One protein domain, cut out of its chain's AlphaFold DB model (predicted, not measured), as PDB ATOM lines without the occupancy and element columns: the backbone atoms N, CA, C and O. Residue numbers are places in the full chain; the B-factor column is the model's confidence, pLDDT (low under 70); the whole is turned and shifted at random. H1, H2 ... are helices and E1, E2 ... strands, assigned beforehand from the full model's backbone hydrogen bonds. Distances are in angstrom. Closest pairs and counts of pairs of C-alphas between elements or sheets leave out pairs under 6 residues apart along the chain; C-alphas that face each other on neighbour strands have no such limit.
ATOM      1  N   LYS A 346     121.692 148.646 110.184       95.31
ATOM      2  CA  LYS A 346     121.803 148.589 108.716       95.31
ATOM      3  C   LYS A 346     120.683 149.414 108.083       95.31
ATOM      4  O   LYS A 346     120.954 150.195 107.178       95.31
ATOM      5  N   LEU A 347     119.464 149.298 108.618       96.19
ATOM      6  CA  LEU A 347     118.311 150.053 108.137       96.19
ATOM      7  C   LEU A 347     118.519 151.562 108.312       96.19
ATOM      8  O   LEU A 347     118.284 152.318 107.376       96.19
ATOM      9  N   LEU A 348     119.006 152.009 109.475       96.81
ATOM     10  CA  LEU A 348     119.261 153.427 109.732       96.81
ATOM     11  C   LEU A 348     120.305 154.013 108.784       96.81
ATOM     12  O   LEU A 348     120.079 155.095 108.251       96.81
ATOM     13  N   ARG A 349     121.406 153.293 108.540       95.75
ATOM     14  CA  ARG A 349     122.421 153.721 107.567       95.75
ATOM     15  C   ARG A 349     121.828 153.865 106.169       95.75
ATOM     16  O   ARG A 349     122.018 154.905 105.552       95.75
ATOM     17  N   SER A 350     121.059 152.877 105.707       96.50
ATOM     18  CA  SER A 350     120.405 152.940 104.395       96.50
ATOM     19  C   SER A 350     119.410 154.096 104.295       96.50
ATOM     20  O   SER A 350     119.408 154.814 103.304       96.50
ATOM     21  N   VAL A 351     118.591 154.314 105.326       96.81
ATOM     22  CA  VAL A 351     117.602 155.403 105.361       96.81
ATOM     23  C   VAL A 351     118.285 156.772 105.321       96.81
ATOM     24  O   VAL A 351     117.857 157.631 104.551       96.81
ATOM     25  N   LEU A 352     119.343 156.984 106.112       96.38
ATOM     26  CA  LEU A 352     120.104 158.238 106.106       96.38
ATOM     27  C   LEU A 352     120.802 158.468 104.760       96.38
ATOM     28  O   LEU A 352     120.703 159.566 104.216       96.38
ATOM     29  N   ALA A 353     121.416 157.425 104.193       95.19
ATOM     30  CA  ALA A 353     122.087 157.491 102.897       95.19
ATOM     31  C   ALA A 353     121.115 157.823 101.754       95.19
ATOM     32  O   ALA A 353     121.376 158.739 100.983       95.19
ATOM     33  N   ILE A 354     119.961 157.147 101.680       95.81
ATOM     34  CA  ILE A 354     118.928 157.409 100.658       95.81
ATOM     35  C   ILE A 354     118.377 158.834 100.775       95.81
ATOM     36  O   ILE A 354     118.091 159.469  99.763       95.81
ATOM     37  N   CYS A 355     118.225 159.352 101.997       95.38
ATOM     38  CA  CYS A 355     117.749 160.721 102.186       95.38
ATOM     39  C   CYS A 355     118.831 161.786 101.962       95.38
ATOM     40  O   CYS A 355     118.480 162.965 101.923       95.38
ATOM     41  N   GLY A 356     120.112 161.406 101.879       95.31
ATOM     42  CA  GLY A 356     121.228 162.351 101.925       95.31
ATOM     43  C   GLY A 356     121.241 163.176 103.216       95.31
ATOM     44  O   GLY A 356     121.472 164.379 103.165       95.31
ATOM     45  N   LEU A 357     120.908 162.557 104.359       94.69
ATOM     46  CA  LEU A 357     120.789 163.247 105.649       94.69
ATOM     47  C   LEU A 357     121.874 162.817 106.633       94.69
ATOM     48  O   LEU A 357     122.189 161.633 106.755       94.69
ATOM     49  N   THR A 358     122.364 163.774 107.418       93.75
ATOM     50  CA  THR A 358     123.249 163.519 108.563       93.75
ATOM     51  C   THR A 358     122.458 163.417 109.872       93.75
ATOM     52  O   THR A 358     121.295 163.823 109.957       93.75
ATOM     53  N   PHE A 359     123.088 162.912 110.942       93.12
ATOM     54  CA  PHE A 359     122.469 162.889 112.275       93.12
ATOM     55  C   PHE A 359     122.112 164.291 112.794       93.12
ATOM     56  O   PHE A 359     121.176 164.428 113.577       93.12
ATOM     57  N   MET A 360     122.800 165.328 112.313       90.25
ATOM     58  CA  MET A 360     122.525 166.726 112.660       90.25
ATOM     59  C   MET A 360     121.221 167.236 112.039       90.25
ATOM     60  O   MET A 360     120.555 168.091 112.611       90.25
ATOM     61  N   GLN A 361     120.820 166.678 110.896       93.38
ATOM     62  CA  GLN A 361     119.654 167.129 110.136       93.38
ATOM     63  C   GLN A 361     118.373 166.361 110.471       93.38
ATOM     64  O   GLN A 361     117.295 166.743 110.007       93.38
ATOM     65  N   VAL A 362     118.454 165.278 111.246       95.75
ATOM     66  CA  VAL A 362     117.301 164.447 111.625       95.75
ATOM     67  C   VAL A 362     116.876 164.700 113.065       95.75
ATOM     68  O   VAL A 362     117.626 165.179 113.904       95.75
ATOM     69  N   SER A 363     115.614 164.435 113.372       95.50
ATOM     70  CA  SER A 363     115.095 164.510 114.738       95.50
ATOM     71  C   SER A 363     115.349 163.198 115.485       95.50
ATOM     72  O   SER A 363     115.413 162.126 114.885       95.50
ATOM     73  N   VAL A 364     115.379 163.229 116.821       95.06
ATOM     74  CA  VAL A 364     115.390 161.987 117.624       95.06
ATOM     75  C   VAL A 364     114.207 161.077 117.294       95.06
ATOM     76  O   VAL A 364     114.351 159.857 117.304       95.06
ATOM     77  N   ASN A 365     113.049 161.648 116.952       94.94
ATOM     78  CA  ASN A 365     111.884 160.863 116.546       94.94
ATOM     79  C   ASN A 365     112.118 160.120 115.227       94.94
ATOM     80  O   ASN A 365     111.708 158.970 115.125       94.94
ATOM     81  N   PHE A 366     112.823 160.728 114.266       97.00
ATOM     82  CA  PHE A 366     113.247 160.050 113.038       97.00
ATOM     83  C   PHE A 366     114.028 158.775 113.375       97.00
ATOM     84  O   PHE A 366     113.634 157.680 112.977       97.00
ATOM     85  N   VAL A 367     115.088 158.910 114.177       96.75
ATOM     86  CA  VAL A 367     115.969 157.792 114.547       96.75
ATOM     87  C   VAL A 367     115.204 156.727 115.333       96.75
ATOM     88  O   VAL A 367     115.309 155.542 115.020       96.75
ATOM     89  N   ARG A 368     114.364 157.127 116.297       95.94
ATOM     90  CA  ARG A 368     113.520 156.196 117.066       95.94
ATOM     91  C   ARG A 368     112.582 155.390 116.181       95.94
ATOM     92  O   ARG A 368     112.441 154.195 116.409       95.94
ATOM     93  N   THR A 369     111.935 156.017 115.200       95.69
ATOM     94  CA  THR A 369     111.031 155.311 114.287       95.69
ATOM     95  C   THR A 369     111.784 154.257 113.485       95.69
ATOM     96  O   THR A 369     111.325 153.121 113.425       95.69
ATOM     97  N   VAL A 370     112.955 154.592 112.937       96.88
ATOM     98  CA  VAL A 370     113.759 153.630 112.165       96.88
ATOM     99  C   VAL A 370     114.240 152.469 113.041       96.88
ATOM    100  O   VAL A 370     114.080 151.312 112.660       96.88
ATOM    101  N   LEU A 371     114.761 152.758 114.237       96.44
ATOM    102  CA  LEU A 371     115.202 151.719 115.177       96.44
ATOM    103  C   LEU A 371     114.036 150.847 115.663       96.44
ATOM    104  O   LEU A 371     114.204 149.643 115.840       96.44
ATOM    105  N   ALA A 372     112.848 151.425 115.856       95.06
ATOM    106  CA  ALA A 372     111.651 150.667 116.210       95.06
ATOM    107  C   ALA A 372     111.229 149.723 115.076       95.06
ATOM    108  O   ALA A 372     110.898 148.571 115.348       95.06
ATOM    109  N   VAL A 373     111.278 150.180 113.820       94.75
ATOM    110  CA  VAL A 373     111.006 149.328 112.651       94.75
ATOM    111  C   VAL A 373     112.007 148.180 112.592       94.75
ATOM    112  O   VAL A 373     111.593 147.029 112.500       94.75
ATOM    113  N   GLU A 374     113.305 148.454 112.729       95.12
ATOM    114  CA  GLU A 374     114.329 147.405 112.700       95.12
ATOM    115  C   GLU A 374     114.175 146.403 113.852       95.12
ATOM    116  O   GLU A 374     114.281 145.196 113.639       95.12
ATOM    117  N   ALA A 375     113.864 146.865 115.066       94.50
ATOM    118  CA  ALA A 375     113.609 145.973 116.195       94.50
ATOM    119  C   ALA A 375     112.399 145.055 115.937       94.50
ATOM    120  O   ALA A 375     112.426 143.874 116.294       94.50
ATOM    121  N   LEU A 376     111.349 145.571 115.288       92.62
ATOM    122  CA  LEU A 376     110.207 144.762 114.862       92.62
ATOM    123  C   LEU A 376     110.598 143.764 113.769       92.62
ATOM    124  O   LEU A 376     110.193 142.608 113.851       92.62
ATOM    125  N   MET A 377     111.415 144.171 112.796       93.44
ATOM    126  CA  MET A 377     111.923 143.271 111.756       93.44
ATOM    127  C   MET A 377     112.727 142.116 112.343       93.44
ATOM    128  O   MET A 377     112.503 140.968 111.976       93.44
ATOM    129  N   GLN A 378     113.634 142.409 113.279       92.81
ATOM    130  CA  GLN A 378     114.454 141.395 113.941       92.81
ATOM    131  C   GLN A 378     113.598 140.426 114.760       92.81
ATOM    132  O   GLN A 378     113.855 139.225 114.760       92.81
ATOM    133  N   ARG A 379     112.565 140.937 115.442       93.88
ATOM    134  CA  ARG A 379     111.657 140.122 116.254       93.88
ATOM    135  C   ARG A 379     110.764 139.212 115.410       93.88
ATOM    136  O   ARG A 379     110.530 138.072 115.795       93.88
ATOM    137  N   GLU A 380     110.239 139.729 114.306       93.31
ATOM    138  CA  GLU A 380     109.271 139.028 113.455       93.31
ATOM    139  C   GLU A 380     109.930 138.323 112.257       93.31
ATOM    140  O   GLU A 380     109.231 137.709 111.457       93.31
ATOM    141  N   VAL A 381     111.262 138.398 112.141       92.69
ATOM    142  CA  VAL A 381     112.059 137.846 111.030       92.69
ATOM    143  C   VAL A 381     111.547 138.355 109.675       92.69
ATOM    144  O   VAL A 381     111.340 137.596 108.731       92.69
ATOM    145  N   LEU A 382     111.292 139.663 109.598       91.19
ATOM    146  CA  LEU A 382     110.780 140.318 108.394       91.19
ATOM    147  C   LEU A 382     111.934 140.932 107.601       91.19
ATOM    148  O   LEU A 382     112.745 141.684 108.147       91.19
ATOM    149  N   GLU A 383     111.963 140.668 106.299       91.19
ATOM    150  CA  GLU A 383     112.785 141.422 105.357       91.19
ATOM    151  C   GLU A 383     112.045 142.713 105.009       91.19
ATOM    152  O   GLU A 383     111.006 142.698 104.356       91.19
ATOM    153  N   PHE A 384     112.549 143.836 105.506       90.00
ATOM    154  CA  PHE A 384     111.964 145.150 105.283       90.00
ATOM    155  C   PHE A 384     113.090 146.115 104.943       90.00
ATOM    156  O   PHE A 384     114.073 146.264 105.674       90.00
ATOM    157  N   THR A 385     112.981 146.720 103.777       94.94
ATOM    158  CA  THR A 385     114.000 147.599 103.218       94.94
ATOM    159  C   THR A 385     113.729 149.054 103.596       94.94
ATOM    160  O   THR A 385     112.688 149.404 104.158       94.94
ATOM    161  N   ALA A 386     114.675 149.942 103.296       95.88
ATOM    162  CA  ALA A 386     114.434 151.374 103.438       95.88
ATOM    163  C   ALA A 386     113.319 151.861 102.491       95.88
ATOM    164  O   ALA A 386     112.542 152.735 102.871       95.88
ATOM    165  N   ASP A 387     113.175 151.254 101.308       95.50
ATOM    166  CA  ASP A 387     112.101 151.579 100.365       95.50
ATOM    167  C   ASP A 387     110.722 151.217 100.931       95.50
ATOM    168  O   ASP A 387     109.788 152.017 100.839       95.50
ATOM    169  N   ASP A 388     110.612 150.075 101.618       94.12
ATOM    170  CA  ASP A 388     109.396 149.686 102.342       94.12
ATOM    171  C   ASP A 388     109.058 150.694 103.450       94.12
ATOM    172  O   ASP A 388     107.894 151.068 103.637       94.12
ATOM    173  N   LEU A 389     110.078 151.213 104.150       94.75
ATOM    174  CA  LEU A 389     109.884 152.275 105.141       94.75
ATOM    175  C   LEU A 389     109.299 153.520 104.486       94.75
ATOM    176  O   LEU A 389     108.336 154.086 105.006       94.75
ATOM    177  N   PHE A 390     109.853 153.938 103.348       95.31
ATOM    178  CA  PHE A 390     109.370 155.102 102.612       95.31
ATOM    179  C   PHE A 390     108.045 154.860 101.896       95.31
ATOM    180  O   PHE A 390     107.388 155.829 101.518       95.31
ATOM    181  N   HIS A 391     107.601 153.615 101.740       92.00
ATOM    182  CA  HIS A 391     106.243 153.320 101.299       92.00
ATOM    183  C   HIS A 391     105.212 153.674 102.386       92.00
ATOM    184  O   HIS A 391     104.138 154.199 102.086       92.00
ATOM    185  N   VAL A 392     105.560 153.461 103.660       93.00
ATOM    186  CA  VAL A 392     104.682 153.719 104.818       93.00
ATOM    187  C   VAL A 392     104.852 155.140 105.373       93.00
ATOM    188  O   VAL A 392     103.884 155.785 105.785       93.00
ATOM    189  N   TYR A 393     106.076 155.658 105.365       95.44
ATOM    190  CA  TYR A 393     106.444 156.961 105.909       95.44
ATOM    191  C   TYR A 393     106.884 157.927 104.806       95.44
ATOM    192  O   TYR A 393     107.408 157.550 103.764       95.44
ATOM    193  N   CYS A 394     106.663 159.217 105.021       95.81
ATOM    194  CA  CYS A 394     107.309 160.277 104.270       95.81
ATOM    195  C   CYS A 394     108.280 161.023 105.179       95.81
ATOM    196  O   CYS A 394     108.031 161.214 106.373       95.81
ATOM    197  N   VAL A 395     109.392 161.457 104.595       96.69
ATOM    198  CA  VAL A 395     110.313 162.378 105.252       96.69
ATOM    199  C   VAL A 395     109.700 163.765 105.173       96.69
ATOM    200  O   VAL A 395     109.479 164.301 104.086       96.69
ATOM    201  N   VAL A 396     109.401 164.347 106.326       96.06
ATOM    202  CA  VAL A 396     108.975 165.739 106.406       96.06
ATOM    203  C   VAL A 396     110.215 166.594 106.575       96.06
ATOM    204  O   VAL A 396     110.949 166.441 107.552       96.06
ATOM    205  N   LYS A 397     110.441 167.478 105.602       95.31
ATOM    206  CA  LYS A 397     111.513 168.469 105.646       95.31
ATOM    207  C   LYS A 397     111.208 169.536 106.705       95.31
ATOM    208  O   LYS A 397     110.027 169.848 106.913       95.31
ATOM    209  N   PRO A 398     112.236 170.088 107.367       93.75
ATOM    210  CA  PRO A 398     112.058 171.250 108.224       93.75
ATOM    211  C   PRO A 398     111.464 172.411 107.428       93.75
ATOM    212  O   PRO A 398     111.628 172.502 106.207       93.75
ATOM    213  N   ARG A 399     110.701 173.268 108.106       92.19
ATOM    214  CA  ARG A 399     110.051 174.401 107.442       92.19
ATOM    215  C   ARG A 399     111.067 175.520 107.309       92.19
ATOM    216  O   ARG A 399     111.714 175.859 108.286       92.19
ATOM    217  N   LYS A 400     111.186 176.115 106.125       93.12
ATOM    218  CA  LYS A 400     111.936 177.362 105.979       93.12
ATOM    219  C   LYS A 400     111.149 178.463 106.691       93.12
ATOM    220  O   LYS A 400     109.995 178.701 106.328       93.12
ATOM    221  N   ASN A 401     111.733 179.082 107.712       91.81
ATOM    222  CA  ASN A 401     111.193 180.317 108.259       91.81
ATOM    223  C   ASN A 401     111.403 181.408 107.199       91.81
ATOM    224  O   ASN A 401     112.510 181.589 106.695       91.81
ATOM    225  N   LEU A 402     110.317 182.071 106.800       92.88
ATOM    226  CA  LEU A 402     110.344 183.076 105.738       92.88
ATOM    227  C   LEU A 402     111.087 184.349 106.162       92.88
ATOM    228  O   LEU A 402     111.703 184.981 105.313       92.88
ATOM    229  N   GLU A 403     111.068 184.689 107.453       93.62
ATOM    230  CA  GLU A 403     111.701 185.895 107.995       93.62
ATOM    231  C   GLU A 403     113.224 185.747 108.058       93.62
ATOM    232  O   GLU A 403     113.957 186.623 107.613       93.62
ATOM    233  N   THR A 404     113.713 184.616 108.573       91.94
ATOM    234  CA  THR A 404     115.159 184.380 108.754       91.94
ATOM    235  C   THR A 404     115.803 183.666 107.572       91.94
ATOM    236  O   THR A 404     117.020 183.530 107.516       91.94
ATOM    237  N   GLN A 405     114.991 183.139 106.652       88.88
ATOM    238  CA  GLN A 405     115.385 182.179 105.621       88.88
ATOM    239  C   GLN A 405     116.053 180.892 106.144       88.88
ATOM    240  O   GLN A 405     116.463 180.053 105.336       88.88
ATOM    241  N   MET A 406     116.118 180.683 107.460       86.56
ATOM    242  CA  MET A 406     116.709 179.490 108.060       86.56
ATOM    243  C   MET A 406     115.697 178.343 108.102       86.56
ATOM    244  O   MET A 406     114.482 178.545 108.186       86.56
ATOM    245  N   LEU A 407     116.192 177.108 108.032       87.06
ATOM    246  CA  LEU A 407     115.362 175.922 108.225       87.06
ATOM    247  C   LEU A 407     115.071 175.750 109.718       87.06
ATOM    248  O   LEU A 407     115.973 175.515 110.514       87.06
ATOM    249  N   GLU A 408     113.800 175.842 110.097       89.88
ATOM    250  CA  GLU A 408     113.350 175.577 111.455       89.88
ATOM    251  C   GLU A 408     113.013 174.098 111.649       89.88
ATOM    252  O   GLU A 408     112.062 173.545 111.074       89.88
ATOM    253  N   GLY A 409     113.791 173.481 112.537       90.12
ATOM    254  CA  GLY A 409     113.626 172.111 112.994       90.12
ATOM    255  C   GLY A 409     114.453 171.099 112.208       90.12
ATOM    256  O   GLY A 409     115.234 171.434 111.324       90.12
ATOM    257  N   ASN A 410     114.231 169.827 112.529       94.56
ATOM    258  CA  ASN A 410     114.928 168.711 111.903       94.56
ATOM    259  C   ASN A 410     113.957 167.853 111.091       94.56
ATOM    260  O   ASN A 410     112.746 167.828 111.344       94.56
ATOM    261  N   HIS A 411     114.500 167.071 110.163       95.44
ATOM    262  CA  HIS A 411     113.743 166.084 109.409       95.44
ATOM    263  C   HIS A 411     113.116 165.046 110.350       95.44
ATOM    264  O   HIS A 411     113.729 164.569 111.313       95.44
ATOM    265  N   TYR A 412     111.875 164.658 110.076       96.38
ATOM    266  CA  TYR A 412     111.200 163.597 110.820       96.38
ATOM    267  C   TYR A 412     110.405 162.685 109.893       96.38
ATOM    268  O   TYR A 412     109.957 163.096 108.824       96.38
ATOM    269  N   LEU A 413     110.231 161.431 110.309       95.94
ATOM    270  CA  LEU A 413     109.370 160.490 109.607       95.94
ATOM    271  C   LEU A 413     107.926 160.709 110.043       95.94
ATOM    272  O   LEU A 413     107.599 160.683 111.231       95.94
ATOM    273  N   ARG A 414     107.049 160.908 109.066       94.56
ATOM    274  CA  ARG A 414     105.607 161.011 109.266       94.56
ATOM    275  C   ARG A 414     104.933 159.878 108.518       94.56
ATOM    276  O   ARG A 414     105.272 159.626 107.372       94.56
ATOM    277  N   LEU A 415     103.963 159.216 109.141       92.62
ATOM    278  CA  LEU A 415     103.116 158.262 108.427       92.62
ATOM    279  C   LEU A 415     102.480 158.960 107.222       92.62
ATOM    280  O   LEU A 415     101.859 160.023 107.373       92.62
ATOM    281  N   ARG A 416     102.632 158.376 106.035       91.38
ATOM    282  CA  ARG A 416     101.897 158.846 104.864       91.38
ATOM    283  C   ARG A 416     100.403 158.683 105.150       91.38
ATOM    284  O   ARG A 416      99.982 157.737 105.817       91.38
ATOM    285  N   LYS A 417      99.585 159.647 104.718       82.56
ATOM    286  CA  LYS A 417      98.140 159.588 104.991       82.56
ATOM    287  C   LYS A 417      97.588 158.357 104.274       82.56
ATOM    288  O   LYS A 417      97.764 158.325 103.067       82.56
ATOM    289  N   PRO A 418      96.855 157.441 104.932       64.06
ATOM    290  CA  PRO A 418      96.396 156.187 104.320       64.06
ATOM    291  C   PRO A 418      95.572 156.396 103.037       64.06
ATOM    292  O   PRO A 418      95.578 155.554 102.146       64.06
ATOM    293  N   ASN A 419      94.934 157.561 102.901       63.25
ATOM    294  CA  ASN A 419      94.123 157.919 101.740       63.25
ATOM    295  C   ASN A 419      94.927 158.500 100.561       63.25
ATOM    296  O   ASN A 419      94.323 158.817  99.536       63.25
ATOM    297  N   GLN A 420      96.248 158.681 100.681       62.53
ATOM    298  CA  GLN A 420      97.068 159.115  99.553       62.53
ATOM    299  C   GLN A 420      97.201 157.974  98.530       62.53
ATOM    300  O   GLN A 420      97.321 156.813  98.917       62.53
ATOM    301  N   PRO A 421      97.215 158.271  97.219       54.84
ATOM    302  CA  PRO A 421      97.333 157.244  96.180       54.84
ATOM    303  C   PRO A 421      98.550 156.328  96.366       54.84
ATOM    304  O   PRO A 421      98.500 155.164  96.004       54.84
ATOM    305  N   GLN A 422      99.620 156.846  96.976       53.44
ATOM    306  CA  GLN A 422     100.868 156.121  97.218       53.44
ATOM    307  C   GLN A 422     100.806 155.158  98.417       53.44
ATOM    308  O   GLN A 422     101.614 154.244  98.475       53.44
ATOM    309  N   THR A 423      99.890 155.366  99.373       50.69
ATOM    310  CA  THR A 423      99.635 154.457 100.516       50.69
ATOM    311  C   THR A 423      98.453 153.542 100.287       50.69
ATOM    312  O   THR A 423      98.247 152.604 101.057       50.69
ATOM    313  N   ARG A 424      97.668 153.801  99.235       51.47
ATOM    314  CA  ARG A 424      96.850 152.765  98.625       51.47
ATOM    315  C   ARG A 424      97.824 151.766  98.015       51.47
ATOM    316  O   ARG A 424      98.027 151.741  96.806       51.47
ATOM    317  N   ILE A 425      98.395 150.913  98.867       50.59
ATOM    318  CA  ILE A 425      98.583 149.512  98.517       50.59
ATOM    319  C   ILE A 425      97.283 149.154  97.821       50.59
ATOM    320  O   ILE A 425      96.241 149.190  98.475       50.59
ATOM    321  N   GLN A 426      97.333 149.037  96.495       43.56
ATOM    322  CA  GLN A 426      96.172 148.997  95.621       43.56
ATOM    323  C   GLN A 426      95.108 148.088  96.249       43.56
ATOM    324  O   GLN A 426      95.231 146.869  96.213       43.56
ATOM    325  N   GLN A 427      94.087 148.681  96.883       42.44
ATOM    326  CA  GLN A 427      92.981 147.928  97.487       42.44
ATOM    327  C   GLN A 427      92.239 147.117  96.419       42.44
ATOM    328  O   GLN A 427      91.583 146.137  96.745       42.44
ATOM    329  N   THR A 428      92.435 147.451  95.141       42.62
ATOM    330  CA  THR A 428      92.053 146.639  93.987       42.62
ATOM    331  C   THR A 428      92.625 145.217  94.020       42.62
ATOM    332  O   THR A 428      91.934 144.307  93.588       42.62
ATOM    333  N   PHE A 429      93.806 144.971  94.605       44.25
ATOM    334  CA  PHE A 429      94.318 143.602  94.803       44.25
ATOM    335  C   PHE A 429      93.691 142.867  95.997       44.25
ATOM    336  O   PHE A 429      93.855 141.658  96.116       44.25
ATOM    337  N   LEU A 430      93.015 143.581  96.904       45.59
ATOM    338  CA  LEU A 430      92.361 143.004  98.086       45.59
ATOM    339  C   LEU A 430      90.879 142.693  97.843       45.59
ATOM    340  O   LEU A 430      90.344 141.808  98.499       45.59
ATOM    341  N   GLU A 431      90.217 143.407  96.929       47.12
ATOM    342  CA  GLU A 431      88.811 143.156  96.574       47.12
ATOM    343  C   GLU A 431      88.656 142.102  95.464       47.12
ATOM    344  O   GLU A 431      87.619 141.445  95.379       47.12
ATOM    345  N   GLU A 432      89.698 141.855  94.664       44.84
ATOM    346  CA  GLU A 432      89.767 140.679  93.798       44.84
ATOM    347  C   GLU A 432      90.366 139.485  94.557       44.84
ATOM    348  O   GLU A 432      91.471 139.030  94.275       44.84
ATOM    349  N   GLU A 433      89.597 138.889  95.475       45.41
ATOM    350  CA  GLU A 433      89.825 137.515  95.968       45.41
ATOM    351  C   GLU A 433      89.586 136.461  94.862       45.41
ATOM    352  O   GLU A 433      89.017 135.389  95.081       45.41
ATOM    353  N   ARG A 434      90.015 136.730  93.627       47.66
ATOM    354  CA  ARG A 434      90.283 135.648  92.690       47.66
ATOM    355  C   ARG A 434      91.694 135.177  93.003       47.66
ATOM    356  O   ARG A 434      92.609 135.995  92.956       47.66
ATOM    357  N   PRO A 435      91.908 133.890  93.325       42.22
ATOM    358  CA  PRO A 435      93.248 133.357  93.486       42.22
ATOM    359  C   PRO A 435      93.964 133.475  92.140       42.22
ATOM    360  O   PRO A 435      93.870 132.595  91.285       42.22
ATOM    361  N   VAL A 436      94.676 134.581  91.932       45.69
ATOM    362  CA  VAL A 436      95.707 134.666  90.907       45.69
ATOM    363  C   VAL A 436      96.849 133.813  91.442       45.69
ATOM    364  O   VAL A 436      97.723 134.268  92.177       45.69
ATOM    365  N   PHE A 437      96.765 132.519  91.144       44.25
ATOM    366  CA  PHE A 437      97.838 131.556  91.335       44.25
ATOM    367  C   PHE A 437      99.112 132.133  90.704       44.25
ATOM    368  O   PHE A 437      99.214 132.193  89.482       44.25
ATOM    369  N   GLY A 438     100.076 132.584  91.516       47.66
ATOM    370  CA  GLY A 438     101.395 132.927  90.978       47.66
ATOM    371  C   GLY A 438     102.343 133.766  91.833       47.66
ATOM    372  O   GLY A 438     103.545 133.573  91.695       47.66
ATOM    373  N   CYS A 439     101.883 134.663  92.717       46.91
ATOM    374  CA  CYS A 439     102.811 135.591  93.392       46.91
ATOM    375  C   CYS A 439     102.737 135.562  94.926       46.91
ATOM    376  O   CYS A 439     102.282 136.508  95.565       46.91
ATOM    377  N   ASN A 440     103.259 134.490  95.533       58.44
ATOM    378  CA  ASN A 440     103.386 134.386  96.995       58.44
ATOM    379  C   ASN A 440     104.234 135.528  97.596       58.44
ATOM    380  O   ASN A 440     103.922 136.013  98.680       58.44
ATOM    381  N   LYS A 441     105.243 136.024  96.864       56.31
ATOM    382  CA  LYS A 441     106.140 137.094  97.335       56.31
ATOM    383  C   LYS A 441     105.440 138.445  97.517       56.31
ATOM    384  O   LYS A 441     105.677 139.114  98.518       56.31
ATOM    385  N   CYS A 442     104.555 138.844  96.599       54.66
ATOM    386  CA  CYS A 442     103.811 140.101  96.751       54.66
ATOM    387  C   CYS A 442     102.852 140.043  97.947       54.66
ATOM    388  O   CYS A 442     102.765 141.004  98.707       54.66
ATOM    389  N   CYS A 443     102.168 138.915  98.162       58.00
ATOM    390  CA  CYS A 443     101.272 138.753  99.308       58.00
ATOM    391  C   CYS A 443     102.023 138.824 100.648       58.00
ATOM    392  O   CYS A 443     101.548 139.476 101.579       58.00
ATOM    393  N   GLU A 444     103.208 138.215 100.743       63.56
ATOM    394  CA  GLU A 444     104.055 138.282 101.941       63.56
ATOM    395  C   GLU A 444     104.565 139.702 102.219       63.56
ATOM    396  O   GLU A 444     104.511 140.156 103.366       63.56
ATOM    397  N   GLN A 445     104.982 140.446 101.188       63.06
ATOM    398  CA  GLN A 445     105.393 141.849 101.326       63.06
ATOM    399  C   GLN A 445     104.236 142.743 101.784       63.06
ATOM    400  O   GLN A 445     104.390 143.516 102.729       63.06
ATOM    401  N   LEU A 446     103.046 142.603 101.193       62.97
ATOM    402  CA  LEU A 446     101.871 143.381 101.602       62.97
ATOM    403  C   LEU A 446     101.429 143.054 103.030       62.97
ATOM    404  O   LEU A 446     101.049 143.950 103.790       62.97
ATOM    405  N   TRP A 447     101.504 141.783 103.425       65.19
ATOM    406  CA  TRP A 447     101.203 141.373 104.793       65.19
ATOM    407  C   TRP A 447     102.233 141.906 105.791       65.19
ATOM    408  O   TRP A 447     101.857 142.365 106.870       65.19
ATOM    409  N   THR A 448     103.508 141.928 105.408       65.19
ATOM    410  CA  THR A 448     104.616 142.517 106.171       65.19
ATOM    411  C   THR A 448     104.429 144.023 106.348       65.19
ATOM    412  O   THR A 448     104.426 144.505 107.480       65.19
ATOM    413  N   LEU A 449     104.153 144.759 105.267       63.59
ATOM    414  CA  LEU A 449     103.840 146.192 105.297       63.59
ATOM    415  C   LEU A 449     102.627 146.482 106.186       63.59
ATOM    416  O   LEU A 449     102.658 147.412 106.991       63.59
ATOM    417  N   ARG A 450     101.573 145.661 106.103       66.56
ATOM    418  CA  ARG A 450     100.383 145.792 106.954       66.56
ATOM    419  C   ARG A 450     100.689 145.476 108.416       66.56
ATOM    420  O   ARG A 450     100.219 146.198 109.287       66.56
ATOM    421  N   LYS A 451     101.476 144.439 108.707       66.25
ATOM    422  CA  LYS A 451     101.925 144.115 110.067       66.25
ATOM    423  C   LYS A 451     102.751 145.243 110.654       66.25
ATOM    424  O   LYS A 451     102.441 145.676 111.753       66.25
ATOM    425  N   VAL A 452     103.738 145.754 109.924       62.28
ATOM    426  CA  VAL A 452     104.566 146.888 110.350       62.28
ATOM    427  C   VAL A 452     103.699 148.132 110.527       62.28
ATOM    428  O   VAL A 452     103.756 148.762 111.576       62.28
ATOM    429  N   SER A 453     102.805 148.432 109.585       60.19
ATOM    430  CA  SER A 453     101.856 149.541 109.709       60.19
ATOM    431  C   SER A 453     100.866 149.362 110.861       60.19
ATOM    432  O   SER A 453     100.419 150.366 111.397       60.19
ATOM    433  N   ASN A 454     100.503 148.140 111.249       61.66
ATOM    434  CA  ASN A 454      99.623 147.865 112.390       61.66
ATOM    435  C   ASN A 454     100.394 147.860 113.719       61.66
ATOM    436  O   ASN A 454      99.859 148.283 114.734       61.66
ATOM    437  N   LEU A 455     101.648 147.400 113.720       57.19
ATOM    438  CA  LEU A 455     102.548 147.404 114.876       57.19
ATOM    439  C   LEU A 455     103.011 148.826 115.209       57.19
ATOM    440  O   LEU A 455     103.132 149.184 116.378       57.19
ATOM    441  N   LEU A 456     103.252 149.642 114.182       59.34
ATOM    442  CA  LEU A 456     103.595 151.061 114.298       59.34
ATOM    443  C   LEU A 456     102.350 151.959 114.312       59.34
ATOM    444  O   LEU A 456     102.396 153.107 114.764       59.34
ATOM    445  N   GLY A 457     101.231 151.433 113.823       47.28
ATOM    446  CA  GLY A 457      99.918 152.045 113.859       47.28
ATOM    447  C   GLY A 457      99.378 152.065 115.277       47.28
ATOM    448  O   GLY A 457      98.788 151.104 115.749       47.28
ATOM    449  N   TYR A 458      99.498 153.235 115.901       43.69
ATOM    450  CA  TYR A 458      98.717 153.657 117.062       43.69
ATOM    451  C   TYR A 458      99.082 153.044 118.419       43.69
ATOM    452  O   TYR A 458      98.250 152.413 119.058       43.69
ATOM    453  N   ILE A 459     100.224 153.469 118.977       31.22
ATOM    454  CA  ILE A 459     100.183 154.202 120.256       31.22
ATOM    455  C   ILE A 459     101.102 155.425 120.144       31.22
ATOM    456  O   ILE A 459     102.320 155.262 120.082       31.22
ATOM    457  N   PRO A 460     100.573 156.665 120.117       31.78
ATOM    458  CA  PRO A 460     101.425 157.834 120.266       31.78
ATOM    459  C   PRO A 460     102.188 157.700 121.589       31.78
ATOM    460  O   PRO A 460     101.577 157.622 122.655       31.78
ATOM    461  N   LEU A 461     103.522 157.705 121.522       34.06
ATOM    462  CA  LEU A 461     104.428 157.635 122.680       34.06
ATOM    463  C   LEU A 461     104.202 158.761 123.713       34.06
ATOM    464  O   LEU A 461     104.791 158.739 124.785       34.06
TER     465      LEU A 461
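What this domain is: This is residues 346 to 461 of the 627 residues of an uncharacterized protein of Actinidia rufa (UniProt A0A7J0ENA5). A small body of helices H1, H2 and H3 with a two-stranded hairpin, E1 and E2, on which H2 packs at E2, has the hairpin's long loop reaching out to one end. At the opposite extreme of the long axis lies short H4, residues 431 to 442 stick out there, and H5 folds back to the body. The printed part has 116 residues with five named helices and two named strands, in the order H1 H2 H3 E1 E2 H4 H5; the sheet E1 E2 is antiparallel and the class is mostly helix. It is only just loose, close to compact, with a radius of gyration of the C-alphas of 16.5 A and spans of 57 by 29 by 27 A.

How they stand to each other: Begin at H1, residues 346 to 355; with H2, residues 364 to 380, it forms a helical hairpin, opposite ways at a steep tilt of 43 degrees. H2 touches H1 with residues 367 to 374 alone, the closest C-alphas being Leu 348 and Val 370, 6.0 A apart. H3, residues 386 to 392, only just touches H1, with 3 pairs of C-alphas within 8 A, closest at Val 351 and Ala 386, 5.5 A. Next find the hairpin of E1, residues 393 to 396, and E2, residues 412 to 415: N 394 and O 414 are within hydrogen-bond range at 2.8 A. The closest C-alphas of H2 and E2, Phe 366 and Tyr 412, are 4.7 A apart. H4, residues 428 to 431, touches no helix. H5, residues 440 to 455, only just touches H3, with 3 pairs of C-alphas within 8 A, through its residues 449 to 453 alone, closest at Val 392 and Ser 453, 7.0 A. In H1, H2, H3 and H5 every O i to N i+4 pair is within hydrogen-bond range; H4 is too short for one.

Where its parts are: Find C-alpha 346 at (121.803, 148.589, 108.716), where H1 begins. H2 runs 24.1 A from first to last C-alpha; H5 runs 22.1 A to C-alpha 455 at (102.548, 147.404, 114.876).

The domain as a whole: The C-alphas of Glu 403 and Phe 437, the two farthest apart, are 58.5 A apart. The links E1 to E2 and E2 to H4 are long, and the printed part has no cut. Look at residues 418 to 461 for pLDDT under 70.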